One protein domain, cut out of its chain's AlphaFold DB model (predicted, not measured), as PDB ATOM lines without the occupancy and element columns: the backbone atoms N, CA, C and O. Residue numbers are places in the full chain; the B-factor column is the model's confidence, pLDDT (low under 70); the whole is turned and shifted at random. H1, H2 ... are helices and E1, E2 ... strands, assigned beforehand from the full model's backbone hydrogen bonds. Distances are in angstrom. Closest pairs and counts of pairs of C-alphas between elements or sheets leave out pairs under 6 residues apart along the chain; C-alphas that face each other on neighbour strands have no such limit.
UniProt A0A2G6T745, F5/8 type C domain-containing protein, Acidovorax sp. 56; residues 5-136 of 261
ATOM      1  N   LEU A   5     184.043 125.206 163.729       95.38
ATOM      2  CA  LEU A   5     184.309 126.040 162.553       95.38
ATOM      3  C   LEU A   5     184.848 125.241 161.359       95.38
ATOM      4  O   LEU A   5     184.543 125.565 160.208       95.38
ATOM      5  N   TYR A   6     185.632 124.198 161.625       96.94
ATOM      6  CA  TYR A   6     186.240 123.347 160.614       96.94
ATOM      7  C   TYR A   6     185.776 121.908 160.771       96.94
ATOM      8  O   TYR A   6     185.809 121.348 161.865       96.94
ATOM      9  N   TRP A   7     185.441 121.290 159.644       96.31
ATOM     10  CA  TRP A   7     185.124 119.869 159.558       96.31
ATOM     11  C   TRP A   7     185.951 119.233 158.445       96.31
ATOM     12  O   TRP A   7     186.050 119.784 157.346       96.31
ATOM     13  N   ARG A   8     186.576 118.087 158.729       95.06
ATOM     14  CA  ARG A   8     187.495 117.395 157.819       95.06
ATOM     15  C   ARG A   8     187.132 115.933 157.668       95.06
ATOM     16  O   ARG A   8     187.023 115.201 158.647       95.06
ATOM     17  N   LEU A   9     187.050 115.508 156.417       93.31
ATOM     18  CA  LEU A   9     186.942 114.119 156.018       93.31
ATOM     19  C   LEU A   9     188.336 113.603 155.642       93.31
ATOM     20  O   LEU A   9     188.994 114.152 154.760       93.31
ATOM     21  N   THR A  10     188.789 112.566 156.332       91.94
ATOM     22  CA  THR A  10     190.092 111.917 156.148       91.94
ATOM     23  C   THR A  10     189.902 110.541 155.533       91.94
ATOM     24  O   THR A  10     189.004 109.796 155.926       91.94
ATOM     25  N   PHE A  11     190.772 110.192 154.593       86.06
ATOM     26  CA  PHE A  11     190.788 108.912 153.903       86.06
ATOM     27  C   PHE A  11     192.143 108.250 154.121       86.06
ATOM     28  O   PHE A  11     193.181 108.839 153.820       86.06
ATOM     29  N   ASP A  12     192.139 107.013 154.605       83.88
ATOM     30  CA  ASP A  12     193.389 106.276 154.855       83.88
ATOM     31  C   ASP A  12     193.840 105.446 153.664       83.88
ATOM     32  O   ASP A  12     194.979 104.984 153.613       83.88
ATOM     33  N   ARG A  13     192.907 105.183 152.748       78.19
ATOM     34  CA  ARG A  13     193.115 104.344 151.582       78.19
ATOM     35  C   ARG A  13     192.003 104.561 150.557       78.19
ATOM     36  O   ARG A  13     190.838 104.747 150.916       78.19
ATOM     37  N   GLY A  14     192.374 104.450 149.290       70.81
ATOM     38  CA  GLY A  14     191.489 104.277 148.144       70.81
ATOM     39  C   GLY A  14     191.855 103.004 147.364       70.81
ATOM     40  O   GLY A  14     192.884 102.378 147.642       70.81
ATOM     41  N   PRO A  15     191.025 102.584 146.397       67.75
ATOM     42  CA  PRO A  15     191.284 101.424 145.544       67.75
ATOM     43  C   PRO A  15     192.480 101.638 144.600       67.75
ATOM     44  O   PRO A  15     193.005 100.664 144.067       67.75
ATOM     45  N   ALA A  16     192.926 102.886 144.419       69.81
ATOM     46  CA  ALA A  16     194.073 103.263 143.599       69.81
ATOM     47  C   ALA A  16     194.897 104.392 144.261       69.81
ATOM     48  O   ALA A  16     194.799 104.640 145.467       69.81
ATOM     49  N   SER A  17     195.724 105.081 143.468       78.31
ATOM     50  CA  SER A  17     196.549 106.217 143.899       78.31
ATOM     51  C   SER A  17     195.776 107.529 144.093       78.31
ATOM     52  O   SER A  17     196.404 108.527 144.441       78.31
ATOM     53  N   THR A  18     194.457 107.536 143.866       86.75
ATOM     54  CA  THR A  18     193.565 108.692 144.039       86.75
ATOM     55  C   THR A  18     192.272 108.306 144.760       86.75
ATOM     56  O   THR A  18     191.896 107.128 144.826       86.75
ATOM     57  N   VAL A  19     191.595 109.326 145.289       88.25
ATOM     58  CA  VAL A  19     190.228 109.278 145.809       88.25
ATOM     59  C   VAL A  19     189.390 110.300 145.053       88.25
ATOM     60  O   VAL A  19     189.728 111.484 145.040       88.25
ATOM     61  N   ASP A  20     188.272 109.838 144.508       90.25
ATOM     62  CA  ASP A  20     187.361 110.610 143.679       90.25
ATOM     63  C   ASP A  20     185.994 110.742 144.356       90.25
ATOM     64  O   ASP A  20     185.321 109.750 144.677       90.25
ATOM     65  N   LEU A  21     185.540 111.980 144.508       90.44
ATOM     66  CA  LEU A  21     184.245 112.311 145.087       90.44
ATOM     67  C   LEU A  21     183.526 113.326 144.199       90.44
ATOM     68  O   LEU A  21     184.124 114.284 143.722       90.44
ATOM     69  N   ARG A  22     182.235 113.097 143.982       89.12
ATOM     70  CA  ARG A  22     181.325 113.983 143.250       89.12
ATOM     71  C   ARG A  22     180.769 115.079 144.136       89.12
ATOM     72  O   ARG A  22     180.650 116.199 143.692       89.12
ATOM     73  N   GLU A  23     180.423 114.747 145.375       91.12
ATOM     74  CA  GLU A  23     179.843 115.712 146.306       91.12
ATOM     75  C   GLU A  23     180.137 115.292 147.747       91.12
ATOM     76  O   GLU A  23     180.048 114.106 148.095       91.12
ATOM     77  N   VAL A  24     180.423 116.271 148.601       92.44
ATOM     78  CA  VAL A  24     180.337 116.150 150.055       92.44
ATOM     79  C   VAL A  24     179.397 117.225 150.576       92.44
ATOM     80  O   VAL A  24     179.435 118.376 150.156       92.44
ATOM     81  N   GLY A  25     178.553 116.846 151.528       91.81
ATOM     82  CA  GLY A  25     177.662 117.782 152.203       91.81
ATOM     83  C   GLY A  25     177.678 117.558 153.702       91.81
ATOM     84  O   GLY A  25     177.789 116.424 154.168       91.81
ATOM     85  N   PHE A  26     177.545 118.635 154.461       91.31
ATOM     86  CA  PHE A  26     177.413 118.583 155.911       91.31
ATOM     87  C   PHE A  26     175.988 118.948 156.278       91.31
ATOM     88  O   PHE A  26     175.470 119.930 155.766       91.31
ATOM     89  N   PHE A  27     175.355 118.163 157.143       86.56
ATOM     90  CA  PHE A  27     173.934 118.294 157.446       86.56
ATOM     91  C   PHE A  27     173.717 118.489 158.936       86.56
ATOM     92  O   PHE A  27     174.319 117.777 159.743       86.56
ATOM     93  N   ASP A  28     172.833 119.413 159.296       82.31
ATOM     94  CA  ASP A  28     172.431 119.642 160.682       82.31
ATOM     95  C   ASP A  28     171.449 118.565 161.198       82.31
ATOM     96  O   ASP A  28     171.092 117.601 160.509       82.31
ATOM     97  N   ALA A  29     170.982 118.722 162.441       77.69
ATOM     98  CA  ALA A  29     170.021 117.804 163.059       77.69
ATOM     99  C   ALA A  29     168.623 117.819 162.402       77.69
ATOM    100  O   ALA A  29     167.846 116.874 162.590       77.69
ATOM    101  N   ALA A  30     168.285 118.873 161.653       75.88
ATOM    102  CA  ALA A  30     167.060 118.959 160.863       75.88
ATOM    103  C   ALA A  30     167.208 118.268 159.495       75.88
ATOM    104  O   ALA A  30     166.205 118.024 158.825       75.88
ATOM    105  N   GLY A  31     168.429 117.887 159.111       72.38
ATOM    106  CA  GLY A  31     168.730 117.288 157.816       72.38
ATOM    107  C   GLY A  31     168.871 118.320 156.700       72.38
ATOM    108  O   GLY A  31     168.710 117.960 155.535       72.38
ATOM    109  N   VAL A  32     169.160 119.579 157.037       83.00
ATOM    110  CA  VAL A  32     169.454 120.643 156.072       83.00
ATOM    111  C   VAL A  32     170.946 120.624 155.756       83.00
ATOM    112  O   VAL A  32     171.759 120.536 156.673       83.00
ATOM    113  N   ASP A  33     171.308 120.707 154.471       87.19
ATOM    114  CA  ASP A  33     172.704 120.889 154.065       87.19
ATOM    115  C   ASP A  33     173.168 122.296 154.460       87.19
ATOM    116  O   ASP A  33     172.662 123.302 153.963       87.19
ATOM    117  N   VAL A  34     174.131 122.351 155.368       92.75
ATOM    118  CA  VAL A  34     174.691 123.577 155.938       92.75
ATOM    119  C   VAL A  34     176.028 123.960 155.304       92.75
ATOM    120  O   VAL A  34     176.590 125.001 155.635       92.75
ATOM    121  N   SER A  35     176.548 123.156 154.371       92.31
ATOM    122  CA  SER A  35     177.815 123.413 153.674       92.31
ATOM    123  C   SER A  35     177.660 124.426 152.533       92.31
ATOM    124  O   SER A  35     177.853 124.118 151.358       92.31
ATOM    125  N   VAL A  36     177.293 125.656 152.900       90.06
ATOM    126  CA  VAL A  36     177.045 126.775 151.981       90.06
ATOM    127  C   VAL A  36     177.850 128.004 152.417       90.06
ATOM    128  O   VAL A  36     177.926 128.315 153.604       90.06
ATOM    129  N   GLY A  37     178.457 128.717 151.463       88.44
ATOM    130  CA  GLY A  37     179.175 129.979 151.717       88.44
ATOM    131  C   GLY A  37     180.489 129.861 152.507       88.44
ATOM    132  O   GLY A  37     181.094 130.878 152.840       88.44
ATOM    133  N   GLY A  38     180.933 128.644 152.822       94.06
ATOM    134  CA  GLY A  38     182.227 128.359 153.429       94.06
ATOM    135  C   GLY A  38     183.363 128.208 152.415       94.06
ATOM    136  O   GLY A  38     183.194 128.387 151.209       94.06
ATOM    137  N   VAL A  39     184.545 127.872 152.929       96.50
ATOM    138  CA  VAL A  39     185.774 127.707 152.146       96.50
ATOM    139  C   VAL A  39     186.234 126.261 152.233       96.50
ATOM    140  O   VAL A  39     186.512 125.755 153.322       96.50
ATOM    141  N   ALA A  40     186.335 125.604 151.081       96.88
ATOM    142  CA  ALA A  40     186.829 124.241 150.986       96.88
ATOM    143  C   ALA A  40     188.354 124.209 150.802       96.88
ATOM    144  O   ALA A  40     188.940 125.113 150.207       96.88
ATOM    145  N   ALA A  41     188.998 123.162 151.312       96.75
ATOM    146  CA  ALA A  41     190.411 122.890 151.072       96.75
ATOM    147  C   ALA A  41     190.678 121.383 151.065       96.75
ATOM    148  O   ALA A  41     189.912 120.601 151.626       96.75
ATOM    149  N   ALA A  42     191.784 120.981 150.453       96.44
ATOM    150  CA  ALA A  42     192.187 119.590 150.333       96.44
ATOM    151  C   ALA A  42     193.668 119.416 150.665       96.44
ATOM    152  O   ALA A  42     194.454 120.355 150.549       96.44
ATOM    153  N   SER A  43     194.059 118.191 151.016       95.06
ATOM    154  CA  SER A  43     195.470 117.816 151.137       95.06
ATOM    155  C   SER A  43     196.214 117.918 149.806       95.06
ATOM    156  O   SER A  43     197.424 118.119 149.787       95.06
ATOM    157  N   SER A  44     195.501 117.713 148.696       94.38
ATOM    158  CA  SER A  44     196.039 117.698 147.335       94.38
ATOM    159  C   SER A  44     194.904 117.652 146.319       94.38
ATOM    160  O   SER A  44     193.884 117.028 146.601       94.38
ATOM    161  N   GLU A  45     195.129 118.162 145.114       94.75
ATOM    162  CA  GLU A  45     194.184 118.083 143.998       94.75
ATOM    163  C   GLU A  45     194.875 117.472 142.780       94.75
ATOM    164  O   GLU A  45     196.040 117.770 142.518       94.75
ATOM    165  N   TYR A  46     194.163 116.650 142.010       93.62
ATOM    166  CA  TYR A  46     194.669 116.163 140.724       93.62
ATOM    167  C   TYR A  46     194.898 117.316 139.728       93.62
ATOM    168  O   TYR A  46     195.802 117.254 138.898       93.62
ATOM    169  N   GLY A  47     194.105 118.388 139.846       90.62
ATOM    170  CA  GLY A  47     194.172 119.588 139.013       90.62
ATOM    171  C   GLY A  47     193.206 119.561 137.824       90.62
ATOM    172  O   GLY A  47     192.414 118.633 137.646       90.62
ATOM    173  N   GLY A  48     193.245 120.612 137.000       91.19
ATOM    174  CA  GLY A  48     192.372 120.749 135.831       91.19
ATOM    175  C   GLY A  48     190.891 120.798 136.216       91.19
ATOM    176  O   GLY A  48     190.469 121.706 136.920       91.19
ATOM    177  N   ALA A  49     190.110 119.823 135.748       92.69
ATOM    178  CA  ALA A  49     188.676 119.721 136.031       92.69
ATOM    179  C   ALA A  49     188.346 119.049 137.380       92.69
ATOM    180  O   ALA A  49     187.170 118.871 137.669       92.69
ATOM    181  N   TYR A  50     189.346 118.674 138.190       94.62
ATOM    182  CA  TYR A  50     189.182 117.903 139.431       94.62
ATOM    183  C   TYR A  50     189.472 118.731 140.693       94.62
ATOM    184  O   TYR A  50     190.306 118.358 141.520       94.62
ATOM    185  N   LEU A  51     188.828 119.890 140.808       95.88
ATOM    186  CA  LEU A  51     189.111 120.889 141.847       95.88
ATOM    187  C   LEU A  51     188.255 120.668 143.095       95.88
ATOM    188  O   LEU A  51     187.122 120.205 143.001       95.88
ATOM    189  N   ILE A  52     188.748 121.084 144.263       96.00
ATOM    190  CA  ILE A  52     188.009 121.019 145.531       96.00
ATOM    191  C   ILE A  52     186.715 121.834 145.496       96.00
ATOM    192  O   ILE A  52     185.763 121.513 146.204       96.00
ATOM    193  N   ALA A  53     186.657 122.858 144.641       93.38
ATOM    194  CA  ALA A  53     185.453 123.643 144.405       93.38
ATOM    195  C   ALA A  53     184.278 122.765 143.947       93.38
ATOM    196  O   ALA A  53     183.162 122.981 144.403       93.38
ATOM    197  N   ASN A  54     184.548 121.739 143.135       95.31
ATOM    198  CA  ASN A  54     183.532 120.813 142.636       95.31
ATOM    199  C   ASN A  54     182.948 119.927 143.738       95.31
ATOM    200  O   ASN A  54     181.892 119.349 143.566       95.31
ATOM    201  N   LEU A  55     183.638 119.770 144.870       94.56
ATOM    202  CA  LEU A  55     183.181 118.860 145.916       94.56
ATOM    203  C   LEU A  55     182.009 119.424 146.733       94.56
ATOM    204  O   LEU A  55     181.304 118.662 147.390       94.56
ATOM    205  N   PHE A  56     181.843 120.747 146.731       94.50
ATOM    206  CA  PHE A  56     180.844 121.468 147.524       94.50
ATOM    207  C   PHE A  56     179.983 122.405 146.657       94.50
ATOM    208  O   PHE A  56     179.345 123.319 147.186       94.50
ATOM    209  N   ASP A  57     179.985 122.218 145.333       93.69
ATOM    210  CA  ASP A  57     179.265 123.064 144.371       93.69
ATOM    211  C   ASP A  57     177.786 122.677 144.201       93.69
ATOM    212  O   ASP A  57     177.055 123.352 143.473       93.69
ATOM    213  N   LYS A  58     177.323 121.630 144.902       91.56
ATOM    214  CA  LYS A  58     175.962 121.080 144.811       91.56
ATOM    215  C   LYS A  58     175.650 120.475 143.442       91.56
ATOM    216  O   LYS A  58     174.474 120.278 143.116       91.56
ATOM    217  N   ASN A  59     176.670 120.148 142.652       89.94
ATOM    218  CA  ASN A  59     176.543 119.566 141.330       89.94
ATOM    219  C   ASN A  59     177.180 118.176 141.277       89.94
ATOM    220  O   ASN A  59     178.351 117.983 140.989       89.94
ATOM    221  N   THR A  60     176.339 117.152 141.357       89.44
ATOM    222  CA  THR A  60     176.775 115.749 141.321       89.44
ATOM    223  C   THR A  60     177.363 115.265 139.981       89.44
ATOM    224  O   THR A  60     177.721 114.085 139.842       89.44
ATOM    225  N   SER A  61     177.430 116.146 138.978       90.25
ATOM    226  CA  SER A  61     178.043 115.885 137.671       90.25
ATOM    227  C   SER A  61     179.508 116.319 137.591       90.25
ATOM    228  O   SER A  61     180.210 115.859 136.690       90.25
ATOM    229  N   THR A  62     179.970 117.192 138.488       93.50
ATOM    230  CA  THR A  62     181.382 117.575 138.601       93.50
ATOM    231  C   THR A  62     182.102 116.614 139.550       93.50
ATOM    232  O   THR A  62     181.489 115.759 140.196       93.50
ATOM    233  N   LEU A  63     183.435 116.649 139.543       92.19
ATOM    234  CA  LEU A  63     184.242 115.718 140.323       92.19
ATOM    235  C   LEU A  63     185.411 116.439 140.974       92.19
ATOM    236  O   LEU A  63     186.060 117.269 140.345       92.19
ATOM    237  N   TYR A  64     185.715 116.064 142.203       95.44
ATOM    238  CA  TYR A  64     186.996 116.295 142.846       95.44
ATOM    239  C   TYR A  64     187.792 114.988 142.875       95.44
ATOM    240  O   TYR A  64     187.236 113.922 143.152       95.44
ATOM    241  N   ALA A  65     189.100 115.081 142.641       93.94
ATOM    242  CA  ALA A  65     190.019 113.966 142.808       93.94
ATOM    243  C   ALA A  65     191.291 114.428 143.519       93.94
ATOM    244  O   ALA A  65     191.821 115.511 143.248       93.94
ATOM    245  N   THR A  66     191.810 113.587 144.408       93.69
ATOM    246  CA  THR A  66     193.126 113.818 145.005       93.69
ATOM    247  C   THR A  66     194.242 113.634 143.972       93.69
ATOM    248  O   THR A  66     194.088 112.932 142.972       93.69
ATOM    249  N   ALA A  67     195.402 114.257 144.208       92.31
ATOM    250  CA  ALA A  67     196.560 114.065 143.339       92.31
ATOM    251  C   ALA A  67     197.035 112.605 143.359       92.31
ATOM    252  O   ALA A  67     197.101 111.978 144.421       92.31
ATOM    253  N   SER A  68     197.422 112.087 142.191       89.62
ATOM    254  CA  SER A  68     197.972 110.736 142.070       89.62
ATOM    255  C   SER A  68     199.392 110.659 142.633       89.62
ATOM    256  O   SER A  68     200.214 111.543 142.397       89.62
ATOM    257  N   GLY A  69     199.695 109.571 143.343       86.81
ATOM    258  CA  GLY A  69     201.037 109.289 143.868       86.81
ATOM    259  C   GLY A  69     201.363 110.001 145.183       86.81
ATOM    260  O   GLY A  69     202.489 109.910 145.664       86.81
ATOM    261  N   VAL A  70     200.384 110.681 145.783       89.06
ATOM    262  CA  VAL A  70     200.510 111.280 147.114       89.06
ATOM    263  C   VAL A  70     200.184 110.234 148.182       89.06
ATOM    264  O   VAL A  70     199.238 109.460 148.050       89.06
ATOM    265  N   ALA A  71     200.992 110.197 149.243       88.75
ATOM    266  CA  ALA A  71     200.813 109.251 150.336       88.75
ATOM    267  C   ALA A  71     199.539 109.542 151.146       88.75
ATOM    268  O   ALA A  71     199.171 110.695 151.369       88.75
ATOM    269  N   TYR A  72     198.902 108.478 151.630       87.94
ATOM    270  CA  TYR A  72     197.823 108.565 152.611       87.94
ATOM    271  C   TYR A  72     198.376 108.888 154.019       87.94
ATOM    272  O   TYR A  72     199.521 108.533 154.314       87.94
ATOM    273  N   PRO A  73     197.579 109.505 154.913       90.69
ATOM    274  CA  PRO A  73     196.180 109.879 154.717       90.69
ATOM    275  C   PRO A  73     196.017 111.134 153.855       90.69
ATOM    276  O   PRO A  73     196.762 112.103 153.982       90.69
ATOM    277  N   GLN A  74     194.991 111.125 153.009       91.44
ATOM    278  CA  GLN A  74     194.544 112.305 152.270       91.44
ATOM    279  C   GLN A  74     193.276 112.851 152.918       91.44
ATOM    280  O   GLN A  74     192.568 112.125 153.618       91.44
ATOM    281  N   TRP A  75     192.979 114.129 152.715       94.25
ATOM    282  CA  TRP A  75     191.826 114.752 153.355       94.25
ATOM    283  C   TRP A  75     191.209 115.861 152.516       94.25
ATOM    284  O   TRP A  75     191.868 116.497 151.695       94.25
ATOM    285  N   VAL A  76     189.933 116.109 152.782       95.69
ATOM    286  CA  VAL A  76     189.196 117.300 152.356       95.69
ATOM    287  C   VAL A  76     188.579 117.942 153.583       95.69
ATOM    288  O   VAL A  76     188.202 117.257 154.533       95.69
ATOM    289  N   GLN A  77     188.494 119.262 153.596       96.31
ATOM    290  CA  GLN A  77     187.927 120.002 154.707       96.31
ATOM    291  C   GLN A  77     187.055 121.145 154.218       96.31
ATOM    292  O   GLN A  77     187.222 121.657 153.110       96.31
ATOM    293  N   TYR A  78     186.179 121.580 155.109       97.56
ATOM    294  CA  TYR A  78     185.321 122.727 154.915       97.56
ATOM    295  C   TYR A  78     185.398 123.630 156.140       97.56
ATOM    296  O   TYR A  78     185.219 123.174 157.273       97.56
ATOM    297  N   ARG A  79     185.689 124.910 155.905       97.31
ATOM    298  CA  ARG A  79     185.600 125.969 156.906       97.31
ATOM    299  C   ARG A  79     184.285 126.708 156.722       97.31
ATOM    300  O   ARG A  79     184.087 127.356 155.695       97.31
ATOM    301  N   PHE A  80     183.425 126.664 157.726       96.62
ATOM    302  CA  PHE A  80     182.176 127.417 157.726       96.62
ATOM    303  C   PHE A  80     182.430 128.913 157.981       96.62
ATOM    304  O   PHE A  80     183.476 129.301 158.500       96.62
ATOM    305  N   ALA A  81     181.479 129.774 157.613       95.12
ATOM    306  CA  ALA A  81     181.550 131.206 157.933       95.12
ATOM    307  C   ALA A  81     181.375 131.479 159.443       95.12
ATOM    308  O   ALA A  81     181.884 132.468 159.966       95.12
ATOM    309  N   SER A  82     180.683 130.578 160.139       93.31
ATOM    310  CA  SER A  82     180.489 130.546 161.589       93.31
ATOM    311  C   SER A  82     180.503 129.091 162.066       93.31
ATOM    312  O   SER A  82     180.221 128.216 161.251       93.31
ATOM    313  N   PRO A  83     180.785 128.792 163.346       93.81
ATOM    314  CA  PRO A  83     180.741 127.421 163.851       93.81
ATOM    315  C   PRO A  83     179.378 126.753 163.628       93.81
ATOM    316  O   PRO A  83     178.338 127.371 163.863       93.81
ATOM    317  N   VAL A  84     179.385 125.490 163.194       91.81
ATOM    318  CA  VAL A  84     178.178 124.705 162.889       91.81
ATOM    319  C   VAL A  84     178.236 123.341 163.569       91.81
ATOM    320  O   VAL A  84     179.290 122.703 163.612       91.81
ATOM    321  N   ASP A  85     177.096 122.896 164.105       88.06
ATOM    322  CA  ASP A  85     176.916 121.532 164.608       88.06
ATOM    323  C   ASP A  85     176.526 120.596 163.455       88.06
ATOM    324  O   ASP A  85     175.416 120.670 162.922       88.06
ATOM    325  N   VAL A  86     177.450 119.722 163.058       85.00
ATOM    326  CA  VAL A  86     177.239 118.744 161.986       85.00
ATOM    327  C   VAL A  86     176.719 117.441 162.577       85.00
ATOM    328  O   VAL A  86     177.327 116.853 163.467       85.00
ATOM    329  N   TYR A  87     175.609 116.955 162.033       78.25
ATOM    330  CA  TYR A  87     174.935 115.731 162.463       78.25
ATOM    331  C   TYR A  87     175.129 114.565 161.489       78.25
ATOM    332  O   TYR A  87     175.250 113.409 161.900       78.25
ATOM    333  N   ARG A  88     175.150 114.853 160.183       78.38
ATOM    334  CA  ARG A  88     175.389 113.857 159.129       78.38
ATOM    335  C   ARG A  88     176.323 114.413 158.066       78.38
ATOM    336  O   ARG A  88     176.390 115.622 157.854       78.38
ATOM    337  N   VAL A  89     177.006 113.510 157.378       86.12
ATOM    338  CA  VAL A  89     177.889 113.822 156.256       86.12
ATOM    339  C   VAL A  89     177.418 113.040 155.043       86.12
ATOM    340  O   VAL A  89     177.311 111.818 155.090       86.12
ATOM    341  N   ARG A  90     177.137 113.729 153.945       83.75
ATOM    342  CA  ARG A  90     176.953 113.109 152.635       83.75
ATOM    343  C   ARG A  90     178.314 112.874 152.009       83.75
ATOM    344  O   ARG A  90     179.123 113.794 151.964       83.75
ATOM    345  N   CYS A  91     178.518 111.682 151.472       85.75
ATOM    346  CA  CYS A  91     179.654 111.345 150.631       85.75
ATOM    347  C   CYS A  91     179.115 110.699 149.359       85.75
ATOM    348  O   CYS A  91     178.590 109.584 149.406       85.75
ATOM    349  N   TYR A  92     179.262 111.379 148.223       85.88
ATOM    350  CA  TYR A  92     178.931 110.815 146.923       85.88
ATOM    351  C   TYR A  92     180.217 110.498 146.150       85.88
ATOM    352  O   TYR A  92     180.814 111.400 145.568       85.88
ATOM    353  N   PRO A  93     180.687 109.241 146.137       82.44
ATOM    354  CA  PRO A  93     181.883 108.861 145.402       82.44
ATOM    355  C   PRO A  93     181.678 108.726 143.890       82.44
ATOM    356  O   PRO A  93     180.578 108.449 143.408       82.44
ATOM    357  N   ASN A  94     182.781 108.811 143.142       83.75
ATOM    358  CA  ASN A  94     182.822 108.359 141.751       83.75
ATOM    359  C   ASN A  94     182.846 106.825 141.642       83.75
ATOM    360  O   ASN A  94     183.207 106.116 142.586       83.75
ATOM    361  N   SER A  95     182.518 106.294 140.464       74.25
ATOM    362  CA  SER A  95     182.683 104.866 140.196       74.25
ATOM    363  C   SER A  95     184.164 104.489 140.091       74.25
ATOM    364  O   SER A  95     184.882 105.060 139.275       74.25
ATOM    365  N   GLY A  96     184.610 103.502 140.872       72.62
ATOM    366  CA  GLY A  96     185.942 102.887 140.744       72.62
ATOM    367  C   GLY A  96     187.081 103.498 141.575       72.62
ATOM    368  O   GLY A  96     188.065 102.805 141.807       72.62
ATOM    369  N   TYR A  97     186.930 104.721 142.096       82.19
ATOM    370  CA  TYR A  97     187.983 105.450 142.832       82.19
ATOM    371  C   TYR A  97     187.504 105.993 144.191       82.19
ATOM    372  O   TYR A  97     187.839 107.093 144.605       82.19
ATOM    373  N   TYR A  98     186.673 105.235 144.903       78.19
ATOM    374  CA  TYR A  98     186.003 105.689 146.129       78.19
ATOM    375  C   TYR A  98     186.819 105.410 147.404       78.19
ATOM    376  O   TYR A  98     187.530 104.409 147.466       78.19
ATOM    377  N   PRO A  99     186.711 106.225 148.467       78.50
ATOM    378  CA  PRO A  99     187.425 105.946 149.709       78.50
ATOM    379  C   PRO A  99     186.796 104.764 150.458       78.50
ATOM    380  O   PRO A  99     185.574 104.634 150.520       78.50
ATOM    381  N   THR A 100     187.618 103.905 151.069       72.50
ATOM    382  CA  THR A 100     187.126 102.699 151.769       72.50
ATOM    383  C   THR A 100     186.918 102.897 153.269       72.50
ATOM    384  O   THR A 100     186.147 102.154 153.871       72.50
ATOM    385  N   ASN A 101     187.551 103.911 153.869       75.12
ATOM    386  CA  ASN A 101     187.441 104.213 155.299       75.12
ATOM    387  C   ASN A 101     187.413 105.733 155.563       75.12
ATOM    388  O   ASN A 101     188.416 106.296 156.006       75.12
ATOM    389  N   PRO A 102     186.311 106.432 155.238       80.94
ATOM    390  CA  PRO A 102     186.185 107.848 155.549       80.94
ATOM    391  C   PRO A 102     186.044 108.068 157.065       80.94
ATOM    392  O   PRO A 102     185.207 107.450 157.729       80.94
ATOM    393  N   ARG A 103     186.852 108.980 157.609       85.44
ATOM    394  CA  ARG A 103     186.848 109.371 159.026       85.44
ATOM    395  C   ARG A 103     186.662 110.874 159.168       85.44
ATOM    396  O   ARG A 103     187.205 111.632 158.373       85.44
ATOM    397  N   LEU A 104     185.916 111.305 160.173       90.00
ATOM    398  CA  LEU A 104     185.627 112.707 160.441       90.00
ATOM    399  C   LEU A 104     186.482 113.229 161.593       90.00
ATOM    400  O   LEU A 104     186.671 112.545 162.596       90.00
ATOM    401  N   SER A 105     186.944 114.463 161.483       91.69
ATOM    402  CA  SER A 105     187.431 115.250 162.613       91.69
ATOM    403  C   SER A 105     186.965 116.694 162.483       91.69
ATOM    404  O   SER A 105     186.537 117.134 161.412       91.69
ATOM    405  N   PHE A 106     187.038 117.433 163.582       93.31
ATOM    406  CA  PHE A 106     186.701 118.848 163.630       93.31
ATOM    407  C   PHE A 106     187.801 119.653 164.320       93.31
ATOM    408  O   PHE A 106     188.677 119.104 164.993       93.31
ATOM    409  N   SER A 107     187.764 120.963 164.113       92.38
ATOM    410  CA  SER A 107     188.684 121.926 164.708       92.38
ATOM    411  C   SER A 107     188.007 123.293 164.803       92.38
ATOM    412  O   SER A 107     187.117 123.608 164.009       92.38
ATOM    413  N   ASP A 108     188.444 124.118 165.749       93.25
ATOM    414  CA  ASP A 108     187.996 125.509 165.876       93.25
ATOM    415  C   ASP A 108     189.032 126.512 165.341       93.25
ATOM    416  O   ASP A 108     188.682 127.644 165.011       93.25
ATOM    417  N   ASP A 109     190.289 126.094 165.171       90.44
ATOM    418  CA  ASP A 109     191.412 126.939 164.737       90.44
ATOM    419  C   ASP A 109     192.044 126.493 163.402       90.44
ATOM    420  O   ASP A 109     192.842 127.222 162.815       90.44
ATOM    421  N   GLY A 110     191.676 125.313 162.896       90.12
ATOM    422  CA  GLY A 110     192.242 124.700 161.694       90.12
ATOM    423  C   GLY A 110     193.617 124.053 161.909       90.12
ATOM    424  O   GLY A 110     194.167 123.467 160.971       90.12
ATOM    425  N   VAL A 111     194.162 124.111 163.127       89.12
ATOM    426  CA  VAL A 111     195.505 123.636 163.498       89.12
ATOM    427  C   VAL A 111     195.410 122.439 164.440       89.12
ATOM    428  O   VAL A 111     195.981 121.387 164.147       89.12
ATOM    429  N   ALA A 112     194.668 122.566 165.537       89.31
ATOM    430  CA  ALA A 112     194.408 121.500 166.489       89.31
ATOM    431  C   ALA A 112     193.127 120.756 166.101       89.31
ATOM    432  O   ALA A 112     192.041 121.333 166.062       89.31
ATOM    433  N   TRP A 113     193.252 119.463 165.812       91.38
ATOM    434  CA  TRP A 113     192.145 118.626 165.354       91.38
ATOM    435  C   TRP A 113     191.721 117.628 166.424       91.38
ATOM    436  O   TRP A 113     192.554 117.083 167.151       91.38
ATOM    437  N   SER A 114     190.419 117.359 166.487       88.19
ATOM    438  CA  SER A 114     189.868 116.273 167.292       88.19
ATOM    439  C   SER A 114     190.420 114.913 166.851       88.19
ATOM    440  O   SER A 114     190.916 114.744 165.732       88.19
ATOM    441  N   ALA A 115     190.252 113.900 167.706       86.25
ATOM    442  CA  ALA A 115     190.446 112.512 167.296       86.25
ATOM    443  C   ALA A 115     189.565 112.168 166.078       86.25
ATOM    444  O   ALA A 115     188.461 112.700 165.925       86.25
ATOM    445  N   LEU A 116     190.071 111.276 165.221       83.62
ATOM    446  CA  LEU A 116     189.356 110.780 164.048       83.62
ATOM    447  C   LEU A 116     188.213 109.855 164.476       83.62
ATOM    448  O   LEU A 116     188.440 108.850 165.147       83.62
ATOM    449  N   VAL A 117     187.005 110.172 164.026       80.88
ATOM    450  CA  VAL A 117     185.790 109.390 164.249       80.88
ATOM    451  C   VAL A 117     185.458 108.618 162.967       80.88
ATOM    452  O   VAL A 117     185.331 109.238 161.909       80.88
ATOM    453  N   PRO A 118     185.328 107.283 162.995       74.06
ATOM    454  CA  PRO A 118     184.906 106.527 161.820       74.06
ATOM    455  C   PRO A 118     183.464 106.888 161.436       74.06
ATOM    456  O   PRO A 118     182.577 106.911 162.283       74.06
ATOM    457  N   LEU A 119     183.222 107.162 160.150       67.69
ATOM    458  CA  LEU A 119     181.874 107.455 159.636       67.69
ATOM    459  C   LEU A 119     181.116 106.208 159.160       67.69
ATOM    460  O   LEU A 119     179.958 106.295 158.757       67.69
ATOM    461  N   VAL A 120     181.765 105.044 159.183       56.97
ATOM    462  CA  VAL A 120     181.197 103.768 158.749       56.97
ATOM    463  C   VAL A 120     181.498 102.728 159.821       56.97
ATOM    464  O   VAL A 120     182.649 102.336 159.969       56.97
ATOM    465  N   GLU A 121     180.478 102.250 160.542       45.84
ATOM    466  CA  GLU A 121     180.639 101.074 161.417       45.84
ATOM    467  C   GLU A 121     179.839  99.833 160.976       45.84
ATOM    468  O   GLU A 121     180.166  98.744 161.428       45.84
ATOM    469  N   PHE A 122     178.855  99.905 160.060       39.91
ATOM    470  CA  PHE A 122     177.955  98.744 159.840       39.91
ATOM    471  C   PHE A 122     177.571  98.398 158.393       39.91
ATOM    472  O   PHE A 122     176.661  97.603 158.172       39.91
ATOM    473  N   SER A 123     178.277  98.906 157.381       34.22
ATOM    474  CA  SER A 123     178.056  98.451 156.000       34.22
ATOM    475  C   SER A 123     179.307  98.579 155.135       34.22
ATOM    476  O   SER A 123     179.382  99.483 154.321       34.22
ATOM    477  N   GLY A 124     180.306  97.711 155.318       37.00
ATOM    478  CA  GLY A 124     181.274  97.332 154.268       37.00
ATOM    479  C   GLY A 124     182.046  98.415 153.482       37.00
ATOM    480  O   GLY A 124     182.656  98.065 152.477       37.00
ATOM    481  N   GLY A 125     182.054  99.685 153.904       48.66
ATOM    482  CA  GLY A 125     182.641 100.810 153.164       48.66
ATOM    483  C   GLY A 125     181.645 101.551 152.257       48.66
ATOM    484  O   GLY A 125     180.481 101.173 152.127       48.66
ATOM    485  N   LEU A 126     182.094 102.646 151.632       54.94
ATOM    486  CA  LEU A 126     181.309 103.329 150.598       54.94
ATOM    487  C   LEU A 126     181.110 102.399 149.398       54.94
ATOM    488  O   LEU A 126     182.037 101.711 148.974       54.94
ATOM    489  N   VAL A 127     179.910 102.401 148.826       57.09
ATOM    490  CA  VAL A 127     179.605 101.626 147.620       57.09
ATOM    491  C   VAL A 127     179.765 102.532 146.400       57.09
ATOM    492  O   VAL A 127     179.294 103.668 146.388       57.09
ATOM    493  N   SER A 128     180.439 102.020 145.369       59.88
ATOM    494  CA  SER A 128     180.707 102.726 144.110       59.88
ATOM    495  C   SER A 128     179.472 103.450 143.565       59.88
ATOM    496  O   SER A 128     178.441 102.821 143.336       59.88
ATOM    497  N   ALA A 129     179.615 104.750 143.287       58.53
ATOM    498  CA  ALA A 129     178.595 105.597 142.664       58.53
ATOM    499  C   ALA A 129     177.234 105.663 143.393       58.53
ATOM    500  O   ALA A 129     176.244 106.077 142.785       58.53
ATOM    501  N   LEU A 130     177.173 105.315 144.684       59.50
ATOM    502  CA  LEU A 130     175.990 105.553 145.508       59.50
ATOM    503  C   LEU A 130     176.158 106.807 146.354       59.50
ATOM    504  O   LEU A 130     177.086 106.925 147.151       59.50
ATOM    505  N   ASP A 131     175.200 107.713 146.221       61.97
ATOM    506  CA  ASP A 131     175.068 108.852 147.111       61.97
ATOM    507  C   ASP A 131     174.727 108.377 148.529       61.97
ATOM    508  O   ASP A 131     173.645 107.838 148.776       61.97
ATOM    509  N   THR A 132     175.680 108.519 149.449       64.56
ATOM    510  CA  THR A 132     175.605 107.892 150.767       64.56
ATOM    511  C   THR A 132     175.562 108.947 151.863       64.56
ATOM    512  O   THR A 132     176.451 109.788 151.971       64.56
ATOM    513  N   MET A 133     174.547 108.864 152.725       61.47
ATOM    514  CA  MET A 133     174.470 109.644 153.960       61.47
ATOM    515  C   MET A 133     175.086 108.850 155.107       61.47
ATOM    516  O   MET A 133     174.594 107.780 155.464       61.47
ATOM    517  N   LEU A 134     176.144 109.391 155.698       64.56
ATOM    518  CA  LEU A 134     176.848 108.821 156.837       64.56
ATOM    519  C   LEU A 134     176.456 109.579 158.107       64.56
ATOM    520  O   LEU A 134     176.543 110.807 158.179       64.56
ATOM    521  N   GLY A 135     175.989 108.843 159.113       57.50
ATOM    522  CA  GLY A 135     175.758 109.405 160.439       57.50
ATOM    523  C   GLY A 135     177.086 109.619 161.153       57.50
ATOM    524  O   GLY A 135     177.962 108.760 161.093       57.50
ATOM    525  N   VAL A 136     177.235 110.742 161.851       57.38
ATOM    526  CA  VAL A 136     178.360 110.913 162.770       57.38
ATOM    527  C   VAL A 136     177.982 110.209 164.068       57.38
ATOM    528  O   VAL A 136     177.022 110.614 164.730       57.38
TER     529      VAL A 136
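AT A GLANCE: This is residues 5 to 136 of the 261 residues of the protein "F5/8 type C domain-containing protein" of Acidovorax sp. 56 (UniProt A0A2G6T745). With little regular structure amid long loops, two small antiparallel sheets stand partly face to face as a loose sandwich, E3-E4-E1-E6 and E2-E5-E7, with short H1 beside E2 and over E3. The 132 printed residues, 50 in named elements, mostly strand, run E1 E2 E3 H1 E4 E5 E6 E7. The whole is compact, radius of gyration of the C-alphas 13.4 A, spanning 34 by 32 by 29 A.

IN THESE COORDINATES: Find C-alpha 5 at (184.309, 126.040, 162.553); E1, residues 5 to 11, runs 20.3 A. Its sheet adds E4, 74 to 84, 23.1 A, bending 106 degrees at residue 81; E3, 39 to 42; E6, 102 to 107. Then find E2, 20 to 27, 20.7 A; E5, 88 to 93; H1, 52 to 55; E7, 132 to 135, ending at (175.758, 109.405, 160.439).

HOW THE PARTS SIT: Within hydrogen-bond range look for N 8 and O 105, 2.8 A, E1 to E6; N 9 and O 76, 2.8 A, E1 to E4; N 25 and O 90, 3.1 A, E2 to E5. H1, too short for O i to N i+4 pairs, is over E3, height over the sheet 7.8 A.

THE WHOLE: The printed part has no cut. Links E2 to E3, H1 to E4 and E6 to E7 are long. Residues 15 to 16 and 119 to 136 have pLDDT under 70.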